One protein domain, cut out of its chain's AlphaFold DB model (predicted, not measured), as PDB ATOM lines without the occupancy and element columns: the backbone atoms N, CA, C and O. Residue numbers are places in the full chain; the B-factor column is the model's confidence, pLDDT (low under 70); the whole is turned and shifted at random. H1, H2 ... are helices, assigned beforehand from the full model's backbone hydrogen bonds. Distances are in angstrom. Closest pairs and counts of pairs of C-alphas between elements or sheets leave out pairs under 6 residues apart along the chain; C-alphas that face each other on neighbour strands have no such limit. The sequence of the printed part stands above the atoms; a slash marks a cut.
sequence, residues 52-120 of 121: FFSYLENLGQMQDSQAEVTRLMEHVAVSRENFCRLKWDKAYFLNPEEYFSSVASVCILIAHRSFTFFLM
ATOM      1  N   PHE A  52     -29.457  46.120  12.229       85.25
ATOM      2  CA  PHE A  52     -28.817  45.963  10.926       85.25
ATOM      3  C   PHE A  52     -28.135  47.254  10.460       85.25
ATOM      4  O   PHE A  52     -26.978  47.222  10.048       85.25
ATOM      5  N   PHE A  53     -28.812  48.400  10.579       82.75
ATOM      6  CA  PHE A  53     -28.225  49.690  10.213       82.75
ATOM      7  C   PHE A  53     -27.030  50.057  11.099       82.75
ATOM      8  O   PHE A  53     -25.984  50.417  10.565       82.75
ATOM      9  N   SER A  54     -27.157  49.932  12.425       85.50
ATOM     10  CA  SER A  54     -26.065  50.242  13.357       85.50
ATOM     11  C   SER A  54     -24.850  49.341  13.135       85.50
ATOM     12  O   SER A  54     -23.718  49.821  13.125       85.50
ATOM     13  N   TYR A  55     -25.076  48.048  12.893       87.81
ATOM     14  CA  TYR A  55     -24.010  47.091  12.632       87.81
ATOM     15  C   TYR A  55     -23.246  47.428  11.349       87.81
ATOM     16  O   TYR A  55     -22.021  47.471  11.360       87.81
ATOM     17  N   LEU A  56     -23.954  47.709  10.251       82.12
ATOM     18  CA  LEU A  56     -23.323  48.048   8.973       82.12
ATOM     19  C   LEU A  56     -22.584  49.387   9.005       82.12
ATOM     20  O   LEU A  56     -21.522  49.517   8.399       82.12
ATOM     21  N   GLU A  57     -23.132  50.379   9.707       82.81
ATOM     22  CA  GLU A  57     -22.457  51.659   9.913       82.81
ATOM     23  C   GLU A  57     -21.153  51.469  10.692       82.81
ATOM     24  O   GLU A  57     -20.108  51.952  10.261       82.81
ATOM     25  N   ASN A  58     -21.194  50.690  11.776       84.75
ATOM     26  CA  ASN A  58     -20.015  50.375  12.574       84.75
ATOM     27  C   ASN A  58     -18.983  49.561  11.780       84.75
ATOM     28  O   ASN A  58     -17.790  49.844  11.846       84.75
ATOM     29  N   LEU A  59     -19.434  48.604  10.964       82.25
ATOM     30  CA  LEU A  59     -18.572  47.811  10.087       82.25
ATOM     31  C   LEU A  59     -17.777  48.693   9.117       82.25
ATOM     32  O   LEU A  59     -16.612  48.414   8.857       82.25
ATOM     33  N   GLY A  60     -18.375  49.781   8.625       76.94
ATOM     34  CA  GLY A  60     -17.684  50.762   7.786       76.94
ATOM     35  C   GLY A  60     -16.608  51.581   8.510       76.94
ATOM     36  O   GLY A  60     -15.748  52.144   7.842       76.94
ATOM     37  N   GLN A  61     -16.646  51.648   9.845       80.56
ATOM     38  CA  GLN A  61     -15.701  52.403  10.682       80.56
ATOM     39  C   GLN A  61     -14.631  51.511  11.342       80.56
ATOM     40  O   GLN A  61     -13.666  52.013  11.917       80.56
ATOM     41  N   MET A  62     -14.795  50.187  11.294       83.81
ATOM     42  CA  MET A  62     -13.883  49.223  11.913       83.81
ATOM     43  C   MET A  62     -12.566  49.083  11.135       83.81
ATOM     44  O   MET A  62     -12.580  48.892   9.918       83.81
ATOM     45  N   GLN A  63     -11.431  49.066  11.847       83.44
ATOM     46  CA  GLN A  63     -10.114  48.779  11.250       83.44
ATOM     47  C   GLN A  63     -10.057  47.369  10.634       83.44
ATOM     48  O   GLN A  63      -9.610  47.221   9.501       83.44
ATOM     49  N   ASP A  64     -10.608  46.362  11.317       84.94
ATOM     50  CA  ASP A  64     -10.630  44.962  10.860       84.94
ATOM     51  C   ASP A  64     -11.952  44.574  10.173       84.94
ATOM     52  O   ASP A  64     -12.422  43.436  10.265       84.94
ATOM     53  N   SER A  65     -12.582  45.524   9.475       81.75
ATOM     54  CA  SER A  65     -13.888  45.331   8.825       81.75
ATOM     55  C   SER A  65     -13.943  44.093   7.920       81.75
ATOM     56  O   SER A  65     -14.938  43.374   7.922       81.75
ATOM     57  N   GLN A  66     -12.859  43.771   7.207       80.12
ATOM     58  CA  GLN A  66     -12.787  42.590   6.340       80.12
ATOM     59  C   GLN A  66     -12.850  41.263   7.115       80.12
ATOM     60  O   GLN A  66     -13.465  40.299   6.646       80.12
ATOM     61  N   ALA A  67     -12.235  41.195   8.299       87.25
ATOM     62  CA  ALA A  67     -12.303  40.011   9.149       87.25
ATOM     63  C   ALA A  67     -13.730  39.818   9.683       87.25
ATOM     64  O   ALA A  67     -14.261  38.709   9.633       87.25
ATOM     65  N   GLU A  68     -14.391  40.903  10.095       87.69
ATOM     66  CA  GLU A  68     -15.776  40.838  10.573       87.69
ATOM     67  C   GLU A  68     -16.773  40.523   9.447       87.69
ATOM     68  O   GLU A  68     -17.705  39.745   9.654       87.69
ATOM     69  N   VAL A  69     -16.556  41.036   8.228       82.38
ATOM     70  CA  VAL A  69     -17.311  40.617   7.032       82.38
ATOM     71  C   VAL A  69     -17.161  39.115   6.810       82.38
ATOM     72  O   VAL A  69     -18.153  38.430   6.572       82.38
ATOM     73  N   THR A  70     -15.938  38.592   6.908       83.75
ATOM     74  CA  THR A  70     -15.667  37.163   6.706       83.75
ATOM     75  C   THR A  70     -16.406  36.322   7.747       83.75
ATOM     76  O   THR A  70     -17.176  35.436   7.377       83.75
ATOM     77  N   ARG A  71     -16.286  36.681   9.033       89.25
ATOM     78  CA  ARG A  71     -17.004  36.034  10.142       89.25
ATOM     79  C   ARG A  71     -18.522  36.071   9.947       89.25
ATOM     80  O   ARG A  71     -19.208  35.068  10.144       89.25
ATOM     81  N   LEU A  72     -19.066  37.220   9.539       85.12
ATOM     82  CA  LEU A  72     -20.493  37.366   9.256       85.12
ATOM     83  C   LEU A  72     -20.934  36.430   8.125       85.12
ATOM     84  O   LEU A  72     -21.954  35.753   8.254       85.12
ATOM     85  N   MET A  73     -20.173  36.370   7.030       80.69
ATOM     86  CA  MET A  73     -20.499  35.526   5.879       80.69
ATOM     87  C   MET A  73     -20.452  34.032   6.216       80.69
ATOM     88  O   MET A  73     -21.313  33.283   5.751       80.69
ATOM     89  N   GLU A  74     -19.526  33.599   7.074       87.06
ATOM     90  CA  GLU A  74     -19.494  32.229   7.603       87.06
ATOM     91  C   GLU A  74     -20.773  31.901   8.391       87.06
ATOM     92  O   GLU A  74     -21.421  30.880   8.144       87.06
ATOM     93  N   HIS A  75     -21.212  32.798   9.279       85.38
ATOM     94  CA  HIS A  75     -22.464  32.620  10.019       85.38
ATOM     95  C   HIS A  75     -23.706  32.628   9.115       85.38
ATOM     96  O   HIS A  75     -24.651  31.867   9.360       85.38
ATOM     97  N   VAL A  76     -23.719  33.445   8.058       81.25
ATOM     98  CA  VAL A  76     -24.795  33.448   7.052       81.25
ATOM     99  C   VAL A  76     -24.841  32.112   6.308       81.25
ATOM    100  O   VAL A  76     -25.927  31.554   6.137       81.25
ATOM    101  N   ALA A  77     -23.690  31.556   5.924       80.75
ATOM    102  CA  ALA A  77     -23.614  30.255   5.260       80.75
ATOM    103  C   ALA A  77     -24.159  29.121   6.149       80.75
ATOM    104  O   ALA A  77     -24.996  28.337   5.698       80.75
ATOM    105  N   VAL A  78     -23.777  29.091   7.431       86.31
ATOM    106  CA  VAL A  78     -24.304  28.124   8.413       86.31
ATOM    107  C   VAL A  78     -25.812  28.302   8.623       86.31
ATOM    108  O   VAL A  78     -26.566  27.332   8.711       86.31
ATOM    109  N   SER A  79     -26.289  29.546   8.684       82.19
ATOM    110  CA  SER A  79     -27.720  29.835   8.830       82.19
ATOM    111  C   SER A  79     -28.517  29.338   7.623       82.19
ATOM    112  O   SER A  79     -29.575  28.734   7.798       82.19
ATOM    113  N   ARG A  80     -27.989  29.511   6.403       77.06
ATOM    114  CA  ARG A  80     -28.587  28.979   5.170       77.06
ATOM    115  C   ARG A  80     -28.736  27.459   5.229       77.06
ATOM    116  O   ARG A  80     -29.821  26.956   4.947       77.06
ATOM    117  N   GLU A  81     -27.692  26.734   5.634       84.69
ATOM    118  CA  GLU A  81     -27.756  25.272   5.783       84.69
ATOM    119  C   GLU A  81     -28.834  24.855   6.796       84.69
ATOM    120  O   GLU A  81     -29.653  23.972   6.525       84.69
ATOM    121  N   ASN A  82     -28.899  25.547   7.937       84.62
ATOM    122  CA  ASN A  82     -29.922  25.304   8.949       84.62
ATOM    123  C   ASN A  82     -31.342  25.542   8.420       84.62
ATOM    124  O   ASN A  82     -32.228  24.724   8.675       84.62
ATOM    125  N   PHE A  83     -31.568  26.610   7.654       81.50
ATOM    126  CA  PHE A  83     -32.872  26.874   7.046       81.50
ATOM    127  C   PHE A  83     -33.267  25.803   6.025       81.50
ATOM    128  O   PHE A  83     -34.410  25.339   6.054       81.50
ATOM    129  N   CYS A  84     -32.334  25.346   5.186       80.50
ATOM    130  CA  CYS A  84     -32.573  24.232   4.265       80.50
ATOM    131  C   CYS A  84     -32.930  22.939   5.015       80.50
ATOM    132  O   CYS A  84     -33.884  22.250   4.652       80.50
ATOM    133  N   ARG A  85     -32.222  22.622   6.110       84.12
ATOM    134  CA  ARG A  85     -32.524  21.452   6.954       84.12
ATOM    135  C   ARG A  85     -33.933  21.512   7.544       84.12
ATOM    136  O   ARG A  85     -34.614  20.491   7.615       84.12
ATOM    137  N   LEU A  86     -34.381  22.704   7.933       85.50
ATOM    138  CA  LEU A  86     -35.731  22.949   8.447       85.50
ATOM    139  C   LEU A  86     -36.801  23.035   7.343       85.50
ATOM    140  O   LEU A  86     -37.972  23.239   7.657       85.50
ATOM    141  N   LYS A  87     -36.425  22.878   6.065       82.94
ATOM    142  CA  LYS A  87     -37.290  23.077   4.887       82.94
ATOM    143  C   LYS A  87     -37.934  24.471   4.828       82.94
ATOM    144  O   LYS A  87     -38.986  24.655   4.212       82.94
ATOM    145  N   TRP A  88     -37.320  25.457   5.485       75.81
ATOM    146  CA  TRP A  88     -37.800  26.842   5.514       75.81
ATOM    147  C   TRP A  88     -37.649  27.541   4.164       75.81
ATOM    148  O   TRP A  88     -38.459  28.402   3.821       75.81
ATOM    149  N   ASP A  89     -36.666  27.113   3.372       66.94
ATOM    150  CA  ASP A  89     -36.440  27.523   1.988       66.94
ATOM    151  C   ASP A  89     -37.677  27.311   1.097       66.94
ATOM    152  O   ASP A  89     -37.896  28.072   0.166       66.94
ATOM    153  N   LYS A  90     -38.535  26.333   1.407       67.50
ATOM    154  CA  LYS A  90     -39.743  26.031   0.615       67.50
ATOM    155  C   LYS A  90     -41.031  26.609   1.196       67.50
ATOM    156  O   LYS A  90     -42.043  26.638   0.504       67.50
ATOM    157  N   ALA A  91     -41.014  27.009   2.466       62.62
ATOM    158  CA  ALA A  91     -42.211  27.421   3.196       62.62
ATOM    159  C   ALA A  91     -42.450  28.940   3.170       62.62
ATOM    160  O   ALA A  91     -43.600  29.367   3.205       62.62
ATOM    161  N   TYR A  92     -41.383  29.746   3.106       61.34
ATOM    162  CA  TYR A  92     -41.476  31.203   3.291       61.34
ATOM    163  C   TYR A  92     -40.835  32.031   2.173       61.34
ATOM    164  O   TYR A  92     -41.171  33.205   2.021       61.34
ATOM    165  N   PHE A  93     -39.940  31.445   1.377       63.03
ATOM    166  CA  PHE A  93     -39.247  32.150   0.302       63.03
ATOM    167  C   PHE A  93     -39.716  31.632  -1.057       63.03
ATOM    168  O   PHE A  93     -39.633  30.441  -1.334       63.03
ATOM    169  N   LEU A  94     -40.172  32.537  -1.928       65.38
ATOM    170  CA  LEU A  94     -40.452  32.210  -3.333       65.38
ATOM    171  C   LEU A  94     -39.163  31.820  -4.077       65.38
ATOM    172  O   LEU A  94     -39.186  30.928  -4.919       65.38
ATOM    173  N   ASN A  95     -38.047  32.479  -3.740       68.75
ATOM    174  CA  ASN A  95     -36.720  32.209  -4.287       68.75
ATOM    175  C   ASN A  95     -35.625  32.424  -3.214       68.75
ATOM    176  O   ASN A  95     -35.151  33.546  -3.016       68.75
ATOM    177  N   PRO A  96     -35.231  31.368  -2.483       63.78
ATOM    178  CA  PRO A  96     -34.237  31.449  -1.412       63.78
ATOM    179  C   PRO A  96     -32.865  31.933  -1.887       63.78
ATOM    180  O   PRO A  96     -32.228  32.729  -1.199       63.78
ATOM    181  N   GLU A  97     -32.394  31.470  -3.049       64.62
ATOM    182  CA  GLU A  97     -31.071  31.848  -3.563       64.62
ATOM    183  C   GLU A  97     -30.988  33.335  -3.881       64.62
ATOM    184  O   GLU A  97     -30.002  33.982  -3.533       64.62
ATOM    185  N   GLU A  98     -32.039  33.890  -4.478       68.62
ATOM    186  CA  GLU A  98     -32.124  35.318  -4.769       68.62
ATOM    187  C   GLU A  98     -32.191  36.153  -3.485       68.62
ATOM    188  O   GLU A  98     -31.470  37.144  -3.367       68.62
ATOM    189  N   TYR A  99     -32.964  35.720  -2.482       67.81
ATOM    190  CA  TYR A  99     -33.029  36.397  -1.183       67.81
ATOM    191  C   TYR A  99     -31.661  36.439  -0.487       67.81
ATOM    192  O   TYR A  99     -31.182  37.514  -0.123       67.81
ATOM    193  N   PHE A 100     -30.988  35.293  -0.342       63.78
ATOM    194  CA  PHE A 100     -29.685  35.238   0.328       63.78
ATOM    195  C   PHE A 100     -28.588  35.955  -0.471       63.78
ATOM    196  O   PHE A 100     -27.760  36.647   0.124       63.78
ATOM    197  N   SER A 101     -28.608  35.860  -1.805       66.44
ATOM    198  CA  SER A 101     -27.670  36.586  -2.674       66.44
ATOM    199  C   SER A 101     -27.884  38.093  -2.605       66.44
ATOM    200  O   SER A 101     -26.910  38.844  -2.603       66.44
ATOM    201  N   SER A 102     -29.135  38.549  -2.503       67.94
ATOM    202  CA  SER A 102     -29.481  39.958  -2.310       67.94
ATOM    203  C   SER A 102     -28.949  40.480  -0.976       67.94
ATOM    204  O   SER A 102     -28.247  41.487  -0.958       67.94
ATOM    205  N   VAL A 103     -29.189  39.768   0.130       62.25
ATOM    206  CA  VAL A 103     -28.693  40.159   1.462       62.25
ATOM    207  C   VAL A 103     -27.164  40.214   1.487       62.25
ATOM    208  O   VAL A 103     -26.599  41.216   1.920       62.25
ATOM    209  N   ALA A 104     -26.489  39.186   0.965       59.75
ATOM    210  CA  ALA A 104     -25.030  39.158   0.878       59.75
ATOM    211  C   ALA A 104     -24.489  40.297   0.002       59.75
ATOM    212  O   ALA A 104     -23.554  40.990   0.394       59.75
ATOM    213  N   SER A 105     -25.114  40.545  -1.151       61.31
ATOM    214  CA  SER A 105     -24.725  41.618  -2.071       61.31
ATOM    215  C   SER A 105     -24.942  43.000  -1.463       61.31
ATOM    216  O   SER A 105     -24.106  43.874  -1.651       61.31
ATOM    217  N   VAL A 106     -26.016  43.212  -0.697       61.28
ATOM    218  CA  VAL A 106     -26.258  44.456   0.047       61.28
ATOM    219  C   VAL A 106     -25.198  44.644   1.133       61.28
ATOM    220  O   VAL A 106     -24.615  45.721   1.213       61.28
ATOM    221  N   CYS A 107     -24.882  43.607   1.913       56.38
ATOM    222  CA  CYS A 107     -23.818  43.665   2.920       56.38
ATOM    223  C   CYS A 107     -22.446  43.965   2.293       56.38
ATOM    224  O   CYS A 107     -21.728  44.833   2.784       56.38
ATOM    225  N   ILE A 108     -22.109  43.312   1.175       57.62
ATOM    226  CA  ILE A 108     -20.854  43.520   0.442       57.62
ATOM    227  C   ILE A 108     -20.816  44.914  -0.187       57.62
ATOM    228  O   ILE A 108     -19.826  45.613  -0.022       57.62
ATOM    229  N   LEU A 109     -21.877  45.363  -0.865       57.50
ATOM    230  CA  LEU A 109     -21.949  46.699  -1.467       57.50
ATOM    231  C   LEU A 109     -21.838  47.803  -0.418       57.50
ATOM    232  O   LEU A 109     -21.197  48.818  -0.680       57.50
ATOM    233  N   ILE A 110     -22.450  47.621   0.753       54.78
ATOM    234  CA  ILE A 110     -22.367  48.582   1.854       54.78
ATOM    235  C   ILE A 110     -20.953  48.587   2.448       54.78
ATOM    236  O   ILE A 110     -20.390  49.667   2.608       54.78
ATOM    237  N   ALA A 111     -20.332  47.423   2.660       50.28
ATOM    238  CA  ALA A 111     -18.934  47.332   3.088       50.28
ATOM    239  C   ALA A 111     -17.967  47.976   2.069       50.28
ATOM    240  O   ALA A 111     -17.111  48.779   2.435       50.28
ATOM    241  N   HIS A 112     -18.154  47.711   0.772       48.84
ATOM    242  CA  HIS A 112     -17.308  48.247  -0.297       48.84
ATOM    243  C   HIS A 112     -17.488  49.760  -0.490       48.84
ATOM    244  O   HIS A 112     -16.511  50.472  -0.731       48.84
ATOM    245  N   ARG A 113     -18.718  50.285  -0.366       48.31
ATOM    246  CA  ARG A 113     -18.980  51.733  -0.444       48.31
ATOM    247  C   ARG A 113     -18.389  52.495   0.733       48.31
ATOM    248  O   ARG A 113     -17.855  53.578   0.510       48.31
ATOM    249  N   SER A 114     -18.457  51.940   1.941       40.81
ATOM    250  CA  SER A 114     -17.787  52.517   3.112       40.81
ATOM    251  C   SER A 114     -16.272  52.607   2.889       40.81
ATOM    252  O   SER A 114     -15.671  53.636   3.182       40.81
ATOM    253  N   PHE A 115     -15.678  51.601   2.237       31.86
ATOM    254  CA  PHE A 115     -14.255  51.592   1.878       31.86
ATOM    255  C   PHE A 115     -13.887  52.609   0.777       31.86
ATOM    256  O   PHE A 115     -12.835  53.241   0.833       31.86
ATOM    257  N   THR A 116     -14.762  52.826  -0.214       31.97
ATOM    258  CA  THR A 116     -14.482  53.785  -1.307       31.97
ATOM    259  C   THR A 116     -14.603  55.243  -0.852       31.97
ATOM    260  O   THR A 116     -13.909  56.107  -1.378       31.97
ATOM    261  N   PHE A 117     -15.466  55.531   0.130       29.95
ATOM    262  CA  PHE A 117     -15.642  56.888   0.663       29.95
ATOM    263  C   PHE A 117     -14.456  57.330   1.540       29.95
ATOM    264  O   PHE A 117     -14.121  58.513   1.564       29.95
ATOM    265  N   PHE A 118     -13.787  56.382   2.207       29.64
ATOM    266  CA  PHE A 118     -12.623  56.649   3.057       29.64
ATOM    267  C   PHE A 118     -11.326  56.876   2.262       29.64
ATOM    268  O   PHE A 118     -10.469  57.626   2.704       29.64
ATOM    269  N   LEU A 119     -11.188  56.297   1.062       28.05
ATOM    270  CA  LEU A 119     -10.016  56.528   0.198       28.05
ATOM    271  C   LEU A 119     -10.074  57.847  -0.602       28.05
ATOM    272  O   LEU A 119      -9.096  58.210  -1.252       28.05
ATOM    273  N   MET A 120     -11.221  58.534  -0.601       30.22
ATOM    274  CA  MET A 120     -11.449  59.809  -1.301       30.22
ATOM    275  C   MET A 120     -11.615  61.011  -0.352       30.22
ATOM    276  O   MET A 120     -11.955  62.094  -0.831       30.22
TER     277      MET A 120
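What this domain is: This is residues 52 to 120 of the 121 residues of a protein of Aegilops tauschii subsp. strangulata (UniProt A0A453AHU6). Two long helices, H2 and H4, run side by side in opposite directions, joined at one end by a turn holding tiny H3. Short H1 folds back beside the other end and packs on H4. There are 69 printed residues with four named helices, H1 to H4, and no named strand: all helix, a loose rod of 44 by 19 by 16 A, radius of gyration of the C-alphas 14.1 A.

Where its parts are: Find C-alpha 52 at (-28.817, 45.963, 10.926); there H1, residues 52 to 61, begins. H2, residues 65 to 85, spans 30.3 A; H3 is residues 88 to 91; H4, residues 96 to 118, runs 33.5 A to C-alpha 118 at (-12.623, 56.649, 3.057).

How they stand to each other: H2 and H4 touch at a shallow tilt of 6 degrees, closest at C-alphas 73 and 104, 7.7 A. H1 touches H4's residues 107 to 115, closest at C-alphas 60 and 114, 5.0 A. H1 and H3 are apart. Every O i to N i+4 pair is within hydrogen-bond range in H2 and H4, 5 of 6 in H1; H3 is too short for such a pair.

The domain as a whole: The printed part has no cut; residues 89 to 120 are under pLDDT 70.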